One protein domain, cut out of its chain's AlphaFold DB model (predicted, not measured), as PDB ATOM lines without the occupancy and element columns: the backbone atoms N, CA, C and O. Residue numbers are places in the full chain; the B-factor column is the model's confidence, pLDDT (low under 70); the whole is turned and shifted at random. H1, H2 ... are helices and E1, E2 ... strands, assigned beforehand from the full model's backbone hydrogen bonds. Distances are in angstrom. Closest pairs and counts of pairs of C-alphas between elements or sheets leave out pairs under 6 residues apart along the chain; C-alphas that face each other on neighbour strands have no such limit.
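Overview. This is residues 11 to 140 of the 140 residues of an uncharacterized protein of Acidobacteria bacterium (UniProt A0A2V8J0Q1). A five-stranded antiparallel sheet makes a slab, with the long helix H1 packed on one face along the strands and two short helices, H2 and H3, at one end of the slab, where E5 and E7 end and E4 begins. A small hairpin, E2 and E3, sits beside E6 toward the face opposite H1, and the long link of residues 93 to 112 loops past that opposite face. The printed part has 130 residues with three named helices and seven named strands, in the order E1 H1 E2 E3 E4 E5 H2 H3 E6 E7. The large sheet has the order E1, E5, E4, E7, E6, and the class is mixed, helices and strands. The whole is compact and rounded, with a radius of gyration of the C-alphas of 14.3 A and spans of 36 by 30 by 24 A.

Along the chain. E1, residues 13 to 17, begins at C-alpha 13 at (39.451, -19.585, 10.911) and is 13.2 A long. H1, residues 20 to 33, is 20.6 A long and starts at C-alpha 20 at (46.797, -10.592, 26.926). E2, residues 41 to 43, and E3, residues 49 to 52, are short. E4, residues 65 to 72, and E5, residues 77 to 84, are the longest strands, 22.9 A each. H2 is residues 85 to 92, and H3 is residues 113 to 119. E6, residues 123 to 128, is 14.2 A long. E7, residues 134 to 139, is 17.3 A long and ends at C-alpha 139 at (34.398, -5.024, 7.052).

Arrangement. E1 is an edge strand of the large sheet, antiparallel to E5 at 167 degrees, with N 14 and O 80 2.8 A apart. E5 and E4 form a hairpin, antiparallel at 168 degrees, with N 68 and O 81 at 2.8 A. E4 is antiparallel to E7 at 177 degrees, with N 69 and O 136 at 2.8 A. E7 and the other edge strand, E6, form a hairpin at 178 degrees, with N 137 and O 125 at 2.9 A. H1 is on this sheet over E4 and E7, at a height of 9.3 A, and on the local plane it stands at 26 degrees to E4, along the strands. The architecture is two layers, a helix layer on one face of a sheet. The closest C-alphas of H1 and E7 are those of Phe 27 and Leu 136, 7.3 A apart. E2 and E3 are a hairpin, antiparallel at 159 degrees, with N 42 and O 51 at 2.8 A; the closest C-alphas of E2 and E6, those of Ile 41 and Val 125, are 5.3 A apart. H2 only grazes the large sheet, with its residues 85 to 88. H2 and H3 are a helical hairpin: they touch, Leu 88 and Val 113 having the closest C-alphas at 7.0 A, and run opposite ways at a steep tilt of 41 degrees. H1 is apart from both. In H2 and H3 every O i to N i+4 pair is within hydrogen-bond range; in H1 it is 9 of 10.

Size, cuts and confidence. The two C-alphas farthest apart are those of Val 21 and Gly 94, at 40.5 A. The printed part has no cut and ends at residue 140, the chain's last. The long links are E3 to E4, with 12 residues between them, and H2 to H3, with 20. The mean pLDDT of the printed part is 77.5; residues 11 to 15, residue 19 and residues 91 to 111 are under 70.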
ATOM      1  N   THR A  11      40.322 -22.397   5.303       55.06
ATOM      2  CA  THR A  11      41.490 -21.496   5.429       55.06
ATOM      3  C   THR A  11      41.297 -20.228   6.260       55.06
ATOM      4  O   THR A  11      42.284 -19.549   6.522       55.06
ATOM      5  N   HIS A  12      40.084 -19.903   6.713       61.94
ATOM      6  CA  HIS A  12      39.798 -18.548   7.216       61.94
ATOM      7  C   HIS A  12      39.462 -18.460   8.710       61.94
ATOM      8  O   HIS A  12      39.168 -17.374   9.202       61.94
ATOM      9  N   ILE A  13      39.542 -19.574   9.446       64.81
ATOM     10  CA  ILE A  13      39.451 -19.585  10.911       64.81
ATOM     11  C   ILE A  13      40.849 -19.862  11.460       64.81
ATOM     12  O   ILE A  13      41.362 -20.973  11.350       64.81
ATOM     13  N   ASN A  14      41.471 -18.840  12.037       64.44
ATOM     14  CA  ASN A  14      42.743 -18.951  12.732       64.44
ATOM     15  C   ASN A  14      42.478 -18.833  14.235       64.44
ATOM     16  O   ASN A  14      42.183 -17.751  14.739       64.44
ATOM     17  N   ILE A  15      42.548 -19.965  14.931       69.12
ATOM     18  CA  ILE A  15      42.511 -20.014  16.393       69.12
ATOM     19  C   ILE A  15      43.952 -20.139  16.859       69.12
ATOM     20  O   ILE A  15      44.642 -21.090  16.490       69.12
ATOM     21  N   ARG A  16      44.403 -19.188  17.673       73.69
ATOM     22  CA  ARG A  16      45.737 -19.220  18.270       73.69
ATOM     23  C   ARG A  16      45.663 -18.889  19.751       73.69
ATOM     24  O   ARG A  16      44.903 -18.010  20.150       73.69
ATOM     25  N   SER A  17      46.485 -19.554  20.552       71.88
ATOM     26  CA  SER A  17      46.775 -19.094  21.910       71.88
ATOM     27  C   SER A  17      47.532 -17.772  21.817       71.88
ATOM     28  O   SER A  17      48.473 -17.652  21.027       71.88
ATOM     29  N   ALA A  18      47.109 -16.765  22.571       70.81
ATOM     30  CA  ALA A  18      47.775 -15.472  22.585       70.81
ATOM     31  C   ALA A  18      47.696 -14.858  23.979       70.81
ATOM     32  O   ALA A  18      46.640 -14.839  24.601       70.81
ATOM     33  N   SER A  19      48.824 -14.311  24.436       66.44
ATOM     34  CA  SER A  19      48.885 -13.626  25.725       66.44
ATOM     35  C   SER A  19      48.070 -12.322  25.694       66.44
ATOM     36  O   SER A  19      47.982 -11.680  24.637       66.44
ATOM     37  N   PRO A  20      47.556 -11.846  26.843       70.44
ATOM     38  CA  PRO A  20      46.797 -10.592  26.926       70.44
ATOM     39  C   PRO A  20      47.534  -9.360  26.365       70.44
ATOM     40  O   PRO A  20      46.912  -8.421  25.855       70.44
ATOM     41  N   VAL A  21      48.871  -9.361  26.424       70.06
ATOM     42  CA  VAL A  21      49.717  -8.288  25.878       70.06
ATOM     43  C   VAL A  21      49.681  -8.301  24.349       70.06
ATOM     44  O   VAL A  21      49.359  -7.282  23.739       70.06
ATOM     45  N   THR A  22      49.921  -9.457  23.723       74.38
ATOM     46  CA  THR A  22      49.877  -9.604  22.257       74.38
ATOM     47  C   THR A  22      48.473  -9.336  21.707       74.38
ATOM     48  O   THR A  22      48.319  -8.652  20.696       74.38
ATOM     49  N   VAL A  23      47.439  -9.791  22.421       78.19
ATOM     50  CA  VAL A  23      46.033  -9.498  22.107       78.19
ATOM     51  C   VAL A  23      45.807  -7.989  22.050       78.19
ATOM     52  O   VAL A  23      45.250  -7.464  21.087       78.19
ATOM     53  N   SER A  24      46.266  -7.256  23.064       81.31
ATOM     54  CA  SER A  24      46.053  -5.811  23.143       81.31
ATOM     55  C   SER A  24      46.645  -5.068  21.944       81.31
ATOM     56  O   SER A  24      46.006  -4.149  21.421       81.31
ATOM     57  N   GLU A  25      47.811  -5.495  21.461       84.94
ATOM     58  CA  GLU A  25      48.458  -4.931  20.275       84.94
ATOM     59  C   GLU A  25      47.699  -5.227  18.978       84.94
ATOM     60  O   GLU A  25      47.534  -4.327  18.148       84.94
ATOM     61  N   ASP A  26      47.214  -6.459  18.798       86.00
ATOM     62  CA  ASP A  26      46.438  -6.846  17.615       86.00
ATOM     63  C   ASP A  26      45.131  -6.052  17.532       86.00
ATOM     64  O   ASP A  26      44.808  -5.467  16.493       86.00
ATOM     65  N   PHE A  27      44.403  -5.972  18.649       88.81
ATOM     66  CA  PHE A  27      43.160  -5.210  18.740       88.81
ATOM     67  C   PHE A  27      43.413  -3.716  18.482       88.81
ATOM     68  O   PHE A  27      42.679  -3.077  17.725       88.81
ATOM     69  N   ALA A  28      44.479  -3.147  19.059       88.25
ATOM     70  CA  ALA A  28      44.848  -1.751  18.830       88.25
ATOM     71  C   ALA A  28      45.217  -1.481  17.364       88.25
ATOM     72  O   ALA A  28      44.892  -0.419  16.832       88.25
ATOM     73  N   ARG A  29      45.869  -2.433  16.689       90.25
ATOM     74  CA  ARG A  29      46.237  -2.317  15.272       90.25
ATOM     75  C   ARG A  29      45.013  -2.209  14.374       90.25
ATOM     76  O   ARG A  29      44.969  -1.301  13.549       90.25
ATOM     77  N   VAL A  30      44.025  -3.083  14.564       90.25
ATOM     78  CA  VAL A  30      42.759  -3.025  13.817       90.25
ATOM     79  C   VAL A  30      42.017  -1.732  14.148       90.25
ATOM     80  O   VAL A  30      41.640  -0.991  13.245       90.25
ATOM     81  N   ARG A  31      41.896  -1.372  15.433       88.50
ATOM     82  CA  ARG A  31      41.215  -0.134  15.842       88.50
ATOM     83  C   ARG A  31      41.839   1.121  15.226       88.50
ATOM     84  O   ARG A  31      41.107   2.034  14.858       88.50
ATOM     85  N   ARG A  32      43.167   1.173  15.068       90.00
ATOM     86  CA  ARG A  32      43.861   2.303  14.421       90.00
ATOM     87  C   ARG A  32      43.448   2.506  12.964       90.00
ATOM     88  O   ARG A  32      43.371   3.653  12.536       90.00
ATOM     89  N   GLN A  33      43.142   1.437  12.226       88.38
ATOM     90  CA  GLN A  33      42.664   1.531  10.836       88.38
ATOM     91  C   GLN A  33      41.323   2.273  10.739       88.38
ATOM     92  O   GLN A  33      41.039   2.918   9.733       88.38
ATOM     93  N   PHE A  34      40.536   2.230  11.814       88.69
ATOM     94  CA  PHE A  34      39.215   2.842  11.913       88.69
ATOM     95  C   PHE A  34      39.159   3.948  12.975       88.69
ATOM     96  O   PHE A  34      38.080   4.272  13.458       88.69
ATOM     97  N   ALA A  35      40.295   4.543  13.359       81.38
ATOM     98  CA  ALA A  35      40.361   5.485  14.484       81.38
ATOM     99  C   ALA A  35      39.466   6.728  14.314       81.38
ATOM    100  O   ALA A  35      39.021   7.305  15.303       81.38
ATOM    101  N   SER A  36      39.188   7.128  13.071       81.81
ATOM    102  CA  SER A  36      38.290   8.239  12.733       81.81
ATOM    103  C   SER A  36      36.807   7.852  12.700       81.81
ATOM    104  O   SER A  36      35.956   8.723  12.530       81.81
ATOM    105  N   GLN A  37      36.480   6.566  12.847       81.50
ATOM    106  CA  GLN A  37      35.124   6.042  12.746       81.50
ATOM    107  C   GLN A  37      34.637   5.549  14.108       81.50
ATOM    108  O   GLN A  37      35.335   4.842  14.835       81.50
ATOM    109  N   LYS A  38      33.387   5.877  14.438       86.12
ATOM    110  CA  LYS A  38      32.690   5.193  15.528       86.12
ATOM    111  C   LYS A  38      32.252   3.805  15.051       86.12
ATOM    112  O   LYS A  38      31.844   3.693  13.888       86.12
ATOM    113  N   PRO A  39      32.272   2.773  15.912       89.56
ATOM    114  CA  PRO A  39      31.632   1.498  15.603       89.56
ATOM    115  C   PRO A  39      30.193   1.710  15.117       89.56
ATOM    116  O   PRO A  39      29.520   2.635  15.583       89.56
ATOM    117  N   LEU A  40      29.715   0.909  14.162       87.25
ATOM    118  CA  LEU A  40      28.292   0.916  13.790       87.25
ATOM    119  C   LEU A  40      27.408   0.532  14.976       87.25
ATOM    120  O   LEU A  40      26.293   1.030  15.079       87.25
ATOM    121  N   ILE A  41      27.920  -0.312  15.861       85.81
ATOM    122  CA  ILE A  41      27.241  -0.842  17.031       85.81
ATOM    123  C   ILE A  41      28.142  -0.628  18.238       85.81
ATOM    124  O   ILE A  41      29.288  -1.079  18.272       85.81
ATOM    125  N   GLU A  42      27.600   0.045  19.241       85.69
ATOM    126  CA  GLU A  42      28.220   0.197  20.547       85.69
ATOM    127  C   GLU A  42      27.494  -0.715  21.537       85.69
ATOM    128  O   GLU A  42      26.271  -0.634  21.707       85.69
ATOM    129  N   LEU A  43      28.271  -1.585  22.175       84.75
ATOM    130  CA  LEU A  43      27.819  -2.495  23.219       84.75
ATOM    131  C   LEU A  43      28.319  -1.989  24.576       84.75
ATOM    132  O   LEU A  43      29.424  -1.447  24.655       84.75
ATOM    133  N   ASP A  44      27.533  -2.182  25.634       83.94
ATOM    134  CA  ASP A  44      28.009  -1.970  27.002       83.94
ATOM    135  C   ASP A  44      29.008  -3.068  27.410       83.94
ATOM    136  O   ASP A  44      29.271  -4.012  26.663       83.94
ATOM    137  N   GLU A  45      29.566  -2.973  28.616       81.06
ATOM    138  CA  GLU A  45      30.524  -3.963  29.131       81.06
ATOM    139  C   GLU A  45      29.895  -5.340  29.432       81.06
ATOM    140  O   GLU A  45      30.604  -6.261  29.829       81.06
ATOM    141  N   ARG A  46      28.568  -5.480  29.306       77.00
ATOM    142  CA  ARG A  46      27.822  -6.742  29.435       77.00
ATOM    143  C   ARG A  46      27.445  -7.329  28.072       77.00
ATOM    144  O   ARG A  46      26.814  -8.379  28.031       77.00
ATOM    145  N   GLY A  47      27.811  -6.659  26.977       74.88
ATOM    146  CA  GLY A  47      27.481  -7.068  25.614       74.88
ATOM    147  C   GLY A  47      26.101  -6.604  25.144       74.88
ATOM    148  O   GLY A  47      25.672  -6.992  24.062       74.88
ATOM    149  N   HIS A  48      25.398  -5.764  25.908       77.31
ATOM    150  CA  HIS A  48      24.088  -5.258  25.513       77.31
ATOM    151  C   HIS A  48      24.209  -4.078  24.550       77.31
ATOM    152  O   HIS A  48      25.001  -3.154  24.758       77.31
ATOM    153  N   LEU A  49      23.362  -4.071  23.519       77.69
ATOM    154  CA  LEU A  49      23.264  -2.966  22.572       77.69
ATOM    155  C   LEU A  49      22.916  -1.660  23.292       77.69
ATOM    156  O   LEU A  49      21.834  -1.516  23.857       77.69
ATOM    157  N   THR A  50      23.827  -0.692  23.227       82.62
ATOM    158  CA  THR A  50      23.627   0.648  23.795       82.62
ATOM    159  C   THR A  50      23.307   1.664  22.707       82.62
ATOM    160  O   THR A  50      22.464   2.540  22.902       82.62
ATOM    161  N   ARG A  51      23.978   1.570  21.551       82.38
ATOM    162  CA  ARG A  51      23.807   2.540  20.465       82.38
ATOM    163  C   ARG A  51      24.098   1.940  19.100       82.38
ATOM    164  O   ARG A  51      25.050   1.188  18.930       82.38
ATOM    165  N   THR A  52      23.335   2.395  18.112       83.31
ATOM    166  CA  THR A  52      23.585   2.126  16.696       83.31
ATOM    167  C   THR A  52      23.912   3.438  15.981       83.31
ATOM    168  O   THR A  52      23.168   4.412  16.069       83.31
ATOM    169  N   ASN A  53      25.040   3.483  15.278       84.12
ATOM    170  CA  ASN A  53      25.548   4.640  14.538       84.12
ATOM    171  C   ASN A  53      25.389   4.435  13.019       84.12
ATOM    172  O   ASN A  53      26.355   4.598  12.266       84.12
ATOM    173  N   THR A  54      24.193   4.031  12.583       80.12
ATOM    174  CA  THR A  54      23.833   3.792  11.171       80.12
ATOM    175  C   THR A  54      23.540   5.074  10.391       80.12
ATOM    176  O   THR A  54      23.518   5.043   9.164       80.12
ATOM    177  N   ASP A  55      23.380   6.208  11.076       79.25
ATOM    178  CA  ASP A  55      23.260   7.532  10.459       79.25
ATOM    179  C   ASP A  55      24.640   8.056  10.023       79.25
ATOM    180  O   ASP A  55      25.254   8.918  10.655       79.25
ATOM    181  N   ARG A  56      25.198   7.435   8.981       78.94
ATOM    182  CA  ARG A  56      26.459   7.837   8.352       78.94
ATOM    183  C   ARG A  56      26.359   7.693   6.832       78.94
ATOM    184  O   ARG A  56      25.596   6.852   6.351       78.94
ATOM    185  N   PRO A  57      27.116   8.492   6.059       80.81
ATOM    186  CA  PRO A  57      27.105   8.384   4.607       80.81
ATOM    187  C   PRO A  57      27.547   6.990   4.151       80.81
ATOM    188  O   PRO A  57      28.363   6.333   4.799       80.81
ATOM    189  N   ALA A  58      26.996   6.559   3.017       81.94
ATOM    190  CA  ALA A  58      27.387   5.309   2.383       81.94
ATOM    191  C   ALA A  58      28.884   5.322   2.036       81.94
ATOM    192  O   ALA A  58      29.444   6.354   1.650       81.94
ATOM    193  N   GLY A  59      29.518   4.161   2.161       82.75
ATOM    194  CA  GLY A  59      30.899   3.958   1.763       82.75
ATOM    195  C   GLY A  59      31.062   4.060   0.250       82.75
ATOM    196  O   GLY A  59      30.161   3.751  -0.527       82.75
ATOM    197  N   THR A  60      32.248   4.476  -0.188       80.50
ATOM    198  CA  THR A  60      32.586   4.586  -1.617       80.50
ATOM    199  C   THR A  60      33.024   3.260  -2.238       80.50
ATOM    200  O   THR A  60      33.129   3.154  -3.458       80.50
ATOM    201  N   ARG A  61      33.301   2.243  -1.414       87.81
ATOM    202  CA  ARG A  61      33.761   0.913  -1.828       87.81
ATOM    203  C   ARG A  61      32.917  -0.152  -1.151       87.81
ATOM    204  O   ARG A  61      32.555   0.021   0.009       87.81
ATOM    205  N   ARG A  62      32.647  -1.250  -1.856       87.75
ATOM    206  CA  ARG A  62      32.029  -2.436  -1.254       87.75
ATOM    207  C   ARG A  62      33.099  -3.242  -0.517       87.75
ATOM    208  O   ARG A  62      34.188  -3.380  -1.069       87.75
ATOM    209  N   PRO A  63      32.805  -3.756   0.683       90.56
ATOM    210  CA  PRO A  63      33.708  -4.655   1.373       90.56
ATOM    211  C   PRO A  63      33.695  -6.032   0.701       90.56
ATOM    212  O   PRO A  63      32.682  -6.470   0.147       90.56
ATOM    213  N   GLU A  64      34.826  -6.719   0.754       89.19
ATOM    214  CA  GLU A  64      35.002  -8.067   0.217       89.19
ATOM    215  C   GLU A  64      34.901  -9.125   1.317       89.19
ATOM    216  O   GLU A  64      34.461 -10.251   1.064       89.19
ATOM    217  N   SER A  65      35.257  -8.755   2.551       89.31
ATOM    218  CA  SER A  65      35.335  -9.655   3.698       89.31
ATOM    219  C   SER A  65      34.828  -9.017   4.995       89.31
ATOM    220  O   SER A  65      34.986  -7.822   5.248       89.31
ATOM    221  N   LEU A  66      34.211  -9.840   5.838       87.62
ATOM    222  CA  LEU A  66      33.836  -9.536   7.211       87.62
ATOM    223  C   LEU A  66      34.826 -10.237   8.135       87.62
ATOM    224  O   LEU A  66      34.915 -11.462   8.158       87.62
ATOM    225  N   ASN A  67      35.571  -9.459   8.900       90.25
ATOM    226  CA  ASN A  67      36.562  -9.961   9.828       90.25
ATOM    227  C   ASN A  67      36.024  -9.893  11.256       90.25
ATOM    228  O   ASN A  67      35.432  -8.895  11.670       90.25
ATOM    229  N   ILE A  68      36.263 -10.960  12.008       87.00
ATOM    230  CA  ILE A  68      35.883 -11.102  13.410       87.00
ATOM    231  C   ILE A  68      37.139 -11.484  14.181       87.00
ATOM    232  O   ILE A  68      37.863 -12.401  13.791       87.00
ATOM    233  N   MET A  69      37.402 -10.791  15.281       88.56
ATOM    234  CA  MET A  69      38.475 -11.127  16.203       88.56
ATOM    235  C   MET A  69      37.938 -11.111  17.626       88.56
ATOM    236  O   MET A  69      37.525 -10.065  18.118       88.56
ATOM    237  N   ALA A  70      37.946 -12.270  18.272       87.00
ATOM    238  CA  ALA A  70      37.483 -12.453  19.637       87.00
ATOM    239  C   ALA A  70      38.632 -12.969  20.504       87.00
ATOM    240  O   ALA A  70      39.416 -13.808  20.060       87.00
ATOM    241  N   PHE A  71      38.734 -12.455  21.721       85.31
ATOM    242  CA  PHE A  71      39.662 -12.915  22.740       85.31
ATOM    243  C   PHE A  71      38.886 -13.395  23.957       85.31
ATOM    244  O   PHE A  71      38.052 -12.654  24.485       85.31
ATOM    245  N   ASP A  72      39.215 -14.608  24.384       83.25
ATOM    246  CA  ASP A  72      38.738 -15.222  25.611       83.25
ATOM    247  C   ASP A  72      39.875 -15.206  26.654       83.25
ATOM    248  O   ASP A  72      40.920 -15.825  26.410       83.25
ATOM    249  N   PRO A  73      39.715 -14.473  27.774       82.12
ATOM    250  CA  PRO A  73      40.723 -14.392  28.822       82.12
ATOM    251  C   PRO A  73      40.816 -15.664  29.670       82.12
ATOM    252  O   PRO A  73      41.891 -15.920  30.204       82.12
ATOM    253  N   ASP A  74      39.741 -16.451  29.786       83.69
ATOM    254  CA  ASP A  74      39.723 -17.674  30.598       83.69
ATOM    255  C   ASP A  74      40.553 -18.775  29.925       83.69
ATOM    256  O   ASP A  74      41.274 -19.531  30.576       83.69
ATOM    257  N   ASP A  75      40.486 -18.815  28.595       80.69
ATOM    258  CA  ASP A  75      41.166 -19.797  27.752       80.69
ATOM    259  C   ASP A  75      42.494 -19.287  27.148       80.69
ATOM    260  O   ASP A  75      43.196 -20.052  26.478       80.69
ATOM    261  N   GLU A  76      42.822 -18.001  27.329       83.50
ATOM    262  CA  GLU A  76      43.931 -17.275  26.678       83.50
ATOM    263  C   GLU A  76      43.994 -17.489  25.151       83.50
ATOM    264  O   GLU A  76      45.057 -17.646  24.529       83.50
ATOM    265  N   LYS A  77      42.821 -17.517  24.512       81.06
ATOM    266  CA  LYS A  77      42.680 -17.806  23.080       81.06
ATOM    267  C   LYS A  77      42.175 -16.600  22.323       81.06
ATOM    268  O   LYS A  77      41.212 -15.947  22.710       81.06
ATOM    269  N   VAL A  78      42.793 -16.365  21.169       84.25
ATOM    270  CA  VAL A  78      42.272 -15.458  20.150       84.25
ATOM    271  C   VAL A  78      41.736 -16.277  18.997       84.25
ATOM    272  O   VAL A  78      42.452 -17.064  18.372       84.25
ATOM    273  N   VAL A  79      40.474 -16.035  18.680       83.12
ATOM    274  CA  VAL A  79      39.830 -16.530  17.476       83.12
ATOM    275  C   VAL A  79      39.787 -15.388  16.480       83.12
ATOM    276  O   VAL A  79      39.193 -14.344  16.742       83.12
ATOM    277  N   ARG A  80      40.405 -15.591  15.320       84.62
ATOM    278  CA  ARG A  80      40.254 -14.709  14.171       84.62
ATOM    279  C   ARG A  80      39.539 -15.451  13.057       84.62
ATOM    280  O   ARG A  80      39.951 -16.542  12.668       84.62
ATOM    281  N   MET A  81      38.496 -14.833  12.530       80.69
ATOM    282  CA  MET A  81      37.721 -15.346  11.417       80.69
ATOM    283  C   MET A  81      37.637 -14.296  10.318       80.69
ATOM    284  O   MET A  81      37.446 -13.115  10.595       80.69
ATOM    285  N   ASP A  82      37.765 -14.745   9.079       84.94
ATOM    286  CA  ASP A  82      37.479 -13.958   7.887       84.94
ATOM    287  C   ASP A  82      36.339 -14.631   7.115       84.94
ATOM    288  O   ASP A  82      36.365 -15.834   6.849       84.94
ATOM    289  N   ILE A  83      35.286 -13.871   6.829       83.69
ATOM    290  CA  ILE A  83      34.100 -14.352   6.133       83.69
ATOM    291  C   ILE A  83      33.921 -13.524   4.863       83.69
ATOM    292  O   ILE A  83      33.530 -12.360   4.937       83.69
ATOM    293  N   PRO A  84      34.135 -14.108   3.679       87.75
ATOM    294  CA  PRO A  84      33.895 -13.401   2.432       87.75
ATOM    295  C   PRO A  84      32.423 -13.003   2.250       87.75
ATOM    296  O   PRO A  84      31.514 -13.801   2.504       87.75
ATOM    297  N   PHE A  85      32.164 -11.812   1.710       85.81
ATOM    298  CA  PHE A  85      30.800 -11.314   1.479       85.81
ATOM    299  C   PHE A  85      30.011 -12.163   0.480       85.81
ATOM    300  O   PHE A  85      28.801 -12.317   0.626       85.81
ATOM    301  N   TRP A  86      30.672 -12.794  -0.498       84.69
ATOM    302  CA  TRP A  86      29.998 -13.740  -1.396       84.69
ATOM    303  C   TRP A  86      29.365 -14.907  -0.625       84.69
ATOM    304  O   TRP A  86      28.276 -15.353  -0.979       84.69
ATOM    305  N   LEU A  87      30.005 -15.367   0.454       80.69
ATOM    306  CA  LEU A  87      29.488 -16.444   1.292       80.69
ATOM    307  C   LEU A  87      28.346 -15.947   2.183       80.69
ATOM    308  O   LEU A  87      27.365 -16.668   2.369       80.69
ATOM    309  N   LEU A  88      28.448 -14.715   2.693       79.06
ATOM    310  CA  LEU A  88      27.364 -14.075   3.441       79.06
ATOM    311  C   LEU A  88      26.102 -13.932   2.573       79.06
ATOM    312  O   LEU A  88      25.026 -14.343   3.003       79.06
ATOM    313  N   ARG A  89      26.244 -13.473   1.321       77.69
ATOM    314  CA  ARG A  89      25.141 -13.376   0.344       77.69
ATOM    315  C   ARG A  89      24.464 -14.724   0.086       77.69
ATOM    316  O   ARG A  89      23.241 -14.793   0.041       77.69
ATOM    317  N   LEU A  90      25.245 -15.800  -0.054       74.06
ATOM    318  CA  LEU A  90      24.701 -17.148  -0.260       74.06
ATOM    319  C   LEU A  90      23.927 -17.661   0.963       74.06
ATOM    320  O   LEU A  90      22.885 -18.290   0.809       74.06
ATOM    321  N   LYS A  91      24.426 -17.408   2.180       63.41
ATOM    322  CA  LYS A  91      23.806 -17.901   3.422       63.41
ATOM    323  C   LYS A  91      22.578 -17.090   3.850       63.41
ATOM    324  O   LYS A  91      21.644 -17.657   4.416       63.41
ATOM    325  N   MET A  92      22.538 -15.791   3.547       58.44
ATOM    326  CA  MET A  92      21.407 -14.922   3.896       58.44
ATOM    327  C   MET A  92      20.208 -15.035   2.947       58.44
ATOM    328  O   MET A  92      19.133 -14.553   3.286       58.44
ATOM    329  N   GLN A  93      20.326 -15.762   1.830       52.91
ATOM    330  CA  GLN A  93      19.169 -16.130   1.003       52.91
ATOM    331  C   GLN A  93      18.212 -17.135   1.677       52.91
ATOM    332  O   GLN A  93      17.198 -17.486   1.074       52.91
ATOM    333  N   GLY A  94      18.468 -17.583   2.918       43.69
ATOM    334  CA  GLY A  94      17.534 -18.494   3.583       43.69
ATOM    335  C   GLY A  94      17.591 -18.678   5.100       43.69
ATOM    336  O   GLY A  94      16.659 -19.298   5.615       43.69
ATOM    337  N   THR A  95      18.607 -18.246   5.869       43.34
ATOM    338  CA  THR A  95      18.590 -18.534   7.328       43.34
ATOM    339  C   THR A  95      19.501 -17.658   8.198       43.34
ATOM    340  O   THR A  95      20.541 -17.173   7.763       43.34
ATOM    341  N   ARG A  96      19.059 -17.480   9.454       48.66
ATOM    342  CA  ARG A  96      19.658 -16.705  10.557       48.66
ATOM    343  C   ARG A  96      21.102 -17.127  10.866       48.66
ATOM    344  O   ARG A  96      21.454 -18.297  10.737       48.66
ATOM    345  N   PHE A  97      21.923 -16.167  11.283       46.09
ATOM    346  CA  PHE A  97      23.343 -16.352  11.586       46.09
ATOM    347  C   PHE A  97      23.524 -16.824  13.038       46.09
ATOM    348  O   PHE A  97      23.118 -16.125  13.952       46.09
ATOM    349  N   SER A  98      24.162 -17.974  13.269       41.00
ATOM    350  CA  SER A  98      24.784 -18.296  14.561       41.00
ATOM    351  C   SER A  98      26.188 -18.849  14.309       41.00
ATOM    352  O   SER A  98      26.383 -19.773  13.517       41.00
ATOM    353  N   VAL A  99      27.199 -18.237  14.925       41.50
ATOM    354  CA  VAL A  99      28.593 -18.711  14.899       41.50
ATOM    355  C   VAL A  99      28.881 -19.302  16.274       41.50
ATOM    356  O   VAL A  99      28.664 -18.632  17.273       41.50
ATOM    357  N   GLY A 100      29.275 -20.579  16.320       35.41
ATOM    358  CA  GLY A 100      29.264 -21.419  17.528       35.41
ATOM    359  C   GLY A 100      29.924 -20.825  18.781       35.41
ATOM    360  O   GLY A 100      30.863 -20.051  18.663       35.41
ATOM    361  N   ASN A 101      29.409 -21.241  19.950       35.78
ATOM    362  CA  ASN A 101      29.756 -21.011  21.373       35.78
ATOM    363  C   ASN A 101      30.251 -19.630  21.868       35.78
ATOM    364  O   ASN A 101      30.162 -19.385  23.063       35.78
ATOM    365  N   GLY A 102      30.683 -18.717  21.001       41.16
ATOM    366  CA  GLY A 102      30.975 -17.306  21.278       41.16
ATOM    367  C   GLY A 102      30.192 -16.405  20.321       41.16
ATOM    368  O   GLY A 102      30.767 -15.548  19.651       41.16
ATOM    369  N   ALA A 103      28.897 -16.694  20.170       43.28
ATOM    370  CA  ALA A 103      28.046 -16.159  19.116       43.28
ATOM    371  C   ALA A 103      27.819 -14.650  19.269       43.28
ATOM    372  O   ALA A 103      27.012 -14.211  20.080       43.28
ATOM    373  N   ILE A 104      28.477 -13.855  18.424       48.94
ATOM    374  CA  ILE A 104      27.934 -12.552  18.045       48.94
ATOM    375  C   ILE A 104      26.776 -12.844  17.095       48.94
ATOM    376  O   ILE A 104      26.996 -13.244  15.945       48.94
ATOM    377  N   ASP A 105      25.550 -12.682  17.574       52.31
ATOM    378  CA  ASP A 105      24.377 -12.793  16.723       52.31
ATOM    379  C   ASP A 105      24.183 -11.479  15.949       52.31
ATOM    380  O   ASP A 105      23.732 -10.465  16.480       52.31
ATOM    381  N   LEU A 106      24.529 -11.482  14.658       50.75
ATOM    382  CA  LEU A 106      24.287 -10.342  13.763       50.75
ATOM    383  C   LEU A 106      22.785 -10.007  13.637       50.75
ATOM    384  O   LEU A 106      22.439  -8.894  13.239       50.75
ATOM    385  N   HIS A 107      21.895 -10.944  13.982       47.25
ATOM    386  CA  HIS A 107      20.448 -10.751  13.997       47.25
ATOM    387  C   HIS A 107      19.987  -9.902  15.192       47.25
ATOM    388  O   HIS A 107      19.151  -9.022  14.999       47.25
ATOM    389  N   GLU A 108      20.571 -10.078  16.387       48.88
ATOM    390  CA  GLU A 108      20.337  -9.169  17.532       48.88
ATOM    391  C   GLU A 108      20.818  -7.743  17.233       48.88
ATOM    392  O   GLU A 108      20.294  -6.756  17.752       48.88
ATOM    393  N   LEU A 109      21.792  -7.635  16.335       56.50
ATOM    394  CA  LEU A 109      22.394  -6.384  15.906       56.50
ATOM    395  C   LEU A 109      21.620  -5.668  14.779       56.50
ATOM    396  O   LEU A 109      21.992  -4.553  14.416       56.50
ATOM    397  N   HIS A 110      20.547  -6.271  14.246       61.12
ATOM    398  CA  HIS A 110      19.700  -5.743  13.161       61.12
ATOM    399  C   HIS A 110      20.454  -5.275  11.893       61.12
ATOM    400  O   HIS A 110      19.919  -4.475  11.126       61.12
ATOM    401  N   LEU A 111      21.677  -5.754  11.637       68.50
ATOM    402  CA  LEU A 111      22.440  -5.382  10.440       68.50
ATOM    403  C   LEU A 111      22.301  -6.439   9.344       68.50
ATOM    404  O   LEU A 111      22.594  -7.618   9.558       68.50
ATOM    405  N   THR A 112      21.892  -6.004   8.152       77.38
ATOM    406  CA  THR A 112      21.865  -6.851   6.951       77.38
ATOM    407  C   THR A 112      23.201  -6.806   6.207       77.38
ATOM    408  O   THR A 112      24.014  -5.897   6.401       77.38
ATOM    409  N   VAL A 113      23.451  -7.780   5.328       81.38
ATOM    410  CA  VAL A 113      24.638  -7.745   4.452       81.38
ATOM    411  C   VAL A 113      24.585  -6.538   3.527       81.38
ATOM    412  O   VAL A 113      25.609  -5.901   3.302       81.38
ATOM    413  N   GLU A 114      23.401  -6.182   3.043       81.81
ATOM    414  CA  GLU A 114      23.167  -5.024   2.191       81.81
ATOM    415  C   GLU A 114      23.538  -3.719   2.904       81.81
ATOM    416  O   GLU A 114      24.177  -2.851   2.303       81.81
ATOM    417  N   ASP A 115      23.209  -3.595   4.193       81.19
ATOM    418  CA  ASP A 115      23.612  -2.445   5.007       81.19
ATOM    419  C   ASP A 115      25.132  -2.381   5.164       81.19
ATOM    420  O   ASP A 115      25.736  -1.329   4.953       81.19
ATOM    421  N   LEU A 116      25.777  -3.509   5.472       84.69
ATOM    422  CA  LEU A 116      27.236  -3.573   5.588       84.69
ATOM    423  C   LEU A 116      27.934  -3.229   4.263       84.69
ATOM    424  O   LEU A 116      28.929  -2.505   4.251       84.69
ATOM    425  N   GLU A 117      27.391  -3.689   3.135       87.31
ATOM    426  CA  GLU A 117      27.891  -3.338   1.805       87.31
ATOM    427  C   GLU A 117      27.697  -1.862   1.473       87.31
ATOM    428  O   GLU A 117      28.566  -1.258   0.840       87.31
ATOM    429  N   ARG A 118      26.580  -1.280   1.918       87.56
ATOM    430  CA  ARG A 118      26.288   0.144   1.771       87.56
ATOM    431  C   ARG A 118      27.242   1.000   2.593       87.56
ATOM    432  O   ARG A 118      27.645   2.059   2.118       87.56
ATOM    433  N   PHE A 119      27.612   0.582   3.803       87.44
ATOM    434  CA  PHE A 119      28.575   1.318   4.630       87.44
ATOM    435  C   PHE A 119      30.022   1.172   4.148       87.44
ATOM    436  O   PHE A 119      30.838   2.056   4.409       87.44
ATOM    437  N   GLY A 120      30.339   0.112   3.403       89.44
ATOM    438  CA  GLY A 120      31.695  -0.129   2.922       89.44
ATOM    439  C   GLY A 120      32.629  -0.664   4.013       89.44
ATOM    440  O   GLY A 120      32.157  -1.214   5.010       89.44
ATOM    441  N   PRO A 121      33.958  -0.515   3.846       91.81
ATOM    442  CA  PRO A 121      34.936  -0.834   4.882       91.81
ATOM    443  C   PRO A 121      34.735   0.011   6.144       91.81
ATOM    444  O   PRO A 121      34.984   1.222   6.151       91.81
ATOM    445  N   THR A 122      34.288  -0.621   7.226       91.12
ATOM    446  CA  THR A 122      33.958   0.072   8.471       91.12
ATOM    447  C   THR A 122      34.131  -0.823   9.692       91.12
ATOM    448  O   THR A 122      34.100  -2.052   9.610       91.12
ATOM    449  N   LEU A 123      34.292  -0.184  10.849       91.69
ATOM    450  CA  LEU A 123      34.265  -0.868  12.131       91.69
ATOM    451  C   LEU A 123      32.813  -1.060  12.567       91.69
ATOM    452  O   LEU A 123      32.060  -0.095  12.706       91.69
ATOM    453  N   ILE A 124      32.431  -2.311  12.786       89.44
ATOM    454  CA  ILE A 124      31.054  -2.707  13.072       89.44
ATOM    455  C   ILE A 124      30.855  -2.786  14.584       89.44
ATOM    456  O   ILE A 124      30.006  -2.075  15.108       89.44
ATOM    457  N   VAL A 125      31.688  -3.562  15.283       88.81
ATOM    458  CA  VAL A 125      31.666  -3.717  16.748       88.81
ATOM    459  C   VAL A 125      33.079  -3.549  17.298       88.81
ATOM    460  O   VAL A 125      34.038  -4.066  16.728       88.81
ATOM    461  N   ASP A 126      33.190  -2.854  18.426       89.88
ATOM    462  CA  ASP A 126      34.374  -2.832  19.289       89.88
ATOM    463  C   ASP A 126      33.907  -2.944  20.735       89.88
ATOM    464  O   ASP A 126      33.486  -1.961  21.344       89.88
ATOM    465  N   HIS A 127      33.904  -4.173  21.239       88.00
ATOM    466  CA  HIS A 127      33.445  -4.506  22.573       88.00
ATOM    467  C   HIS A 127      34.624  -4.932  23.444       88.00
ATOM    468  O   HIS A 127      35.494  -5.716  23.045       88.00
ATOM    469  N   LYS A 128      34.630  -4.399  24.660       88.50
ATOM    470  CA  LYS A 128      35.535  -4.772  25.735       88.50
ATOM    471  C   LYS A 128      34.671  -4.992  26.966       88.50
ATOM    472  O   LYS A 128      34.071  -4.034  27.454       88.50
ATOM    473  N   GLY A 129      34.595  -6.231  27.424       84.00
ATOM    474  CA  GLY A 129      33.841  -6.550  28.621       84.00
ATOM    475  C   GLY A 129      34.684  -6.425  29.887       84.00
ATOM    476  O   GLY A 129      35.834  -5.960  29.866       84.00
ATOM    477  N   ARG A 130      34.070  -6.763  31.022       84.38
ATOM    478  CA  ARG A 130      34.648  -6.511  32.353       84.38
ATOM    479  C   ARG A 130      35.673  -7.553  32.778       84.38
ATOM    480  O   ARG A 130      36.562  -7.202  33.552       84.38
ATOM    481  N   SER A 131      35.552  -8.800  32.321       82.31
ATOM    482  CA  SER A 131      36.509  -9.866  32.651       82.31
ATOM    483  C   SER A 131      37.750  -9.836  31.755       82.31
ATOM    484  O   SER A 131      38.724 -10.528  32.033       82.31
ATOM    485  N   GLY A 132      37.765  -8.975  30.734       82.56
ATOM    486  CA  GLY A 132      38.890  -8.804  29.816       82.56
ATOM    487  C   GLY A 132      38.662  -9.459  28.457       82.56
ATOM    488  O   GLY A 132      39.541  -9.387  27.598       82.56
ATOM    489  N   GLU A 133      37.483 -10.034  28.246       85.19
ATOM    490  CA  GLU A 133      36.968 -10.445  26.954       85.19
ATOM    491  C   GLU A 133      36.928  -9.262  25.986       85.19
ATOM    492  O   GLU A 133      36.598  -8.119  26.334       85.19
ATOM    493  N   ARG A 134      37.320  -9.527  24.742       88.25
ATOM    494  CA  ARG A 134      37.354  -8.497  23.705       88.25
ATOM    495  C   ARG A 134      36.848  -9.039  22.399       88.25
ATOM    496  O   ARG A 134      37.198 -10.146  22.003       88.25
ATOM    497  N   VAL A 135      36.088  -8.215  21.696       87.50
ATOM    498  CA  VAL A 135      35.494  -8.586  20.421       87.50
ATOM    499  C   VAL A 135      35.562  -7.403  19.464       87.50
ATOM    500  O   VAL A 135      35.094  -6.310  19.769       87.50
ATOM    501  N   LEU A 136      36.153  -7.626  18.295       89.94
ATOM    502  CA  LEU A 136      36.195  -6.684  17.183       89.94
ATOM    503  C   LEU A 136      35.547  -7.310  15.958       89.94
ATOM    504  O   LEU A 136      35.867  -8.439  15.587       89.94
ATOM    505  N   VAL A 137      34.695  -6.540  15.292       90.00
ATOM    506  CA  VAL A 137      34.081  -6.917  14.019       90.00
ATOM    507  C   VAL A 137      34.234  -5.756  13.052       90.00
ATOM    508  O   VAL A 137      33.872  -4.628  13.387       90.00
ATOM    509  N   TRP A 138      34.760  -6.008  11.859       92.44
ATOM    510  CA  TRP A 138      34.937  -4.983  10.831       92.44
ATOM    511  C   TRP A 138      34.788  -5.559   9.427       92.44
ATOM    512  O   TRP A 138      35.008  -6.747   9.201       92.44
ATOM    513  N   SER A 139      34.432  -4.706   8.477       91.50
ATOM    514  CA  SER A 139      34.398  -5.024   7.052       91.50
ATOM    515  C   SER A 139      35.594  -4.398   6.333       91.50
ATOM    516  O   SER A 139      36.055  -3.311   6.704       91.50
ATOM    517  N   GLN A 140      36.102  -5.072   5.301       89.69
ATOM    518  CA  GLN A 140      37.160  -4.562   4.421       89.69
ATOM    519  C   GLN A 140      37.017  -5.084   2.998       89.69
ATOM    520  O   GLN A 140      36.584  -6.249   2.834       89.69
TER     521      GLN A 140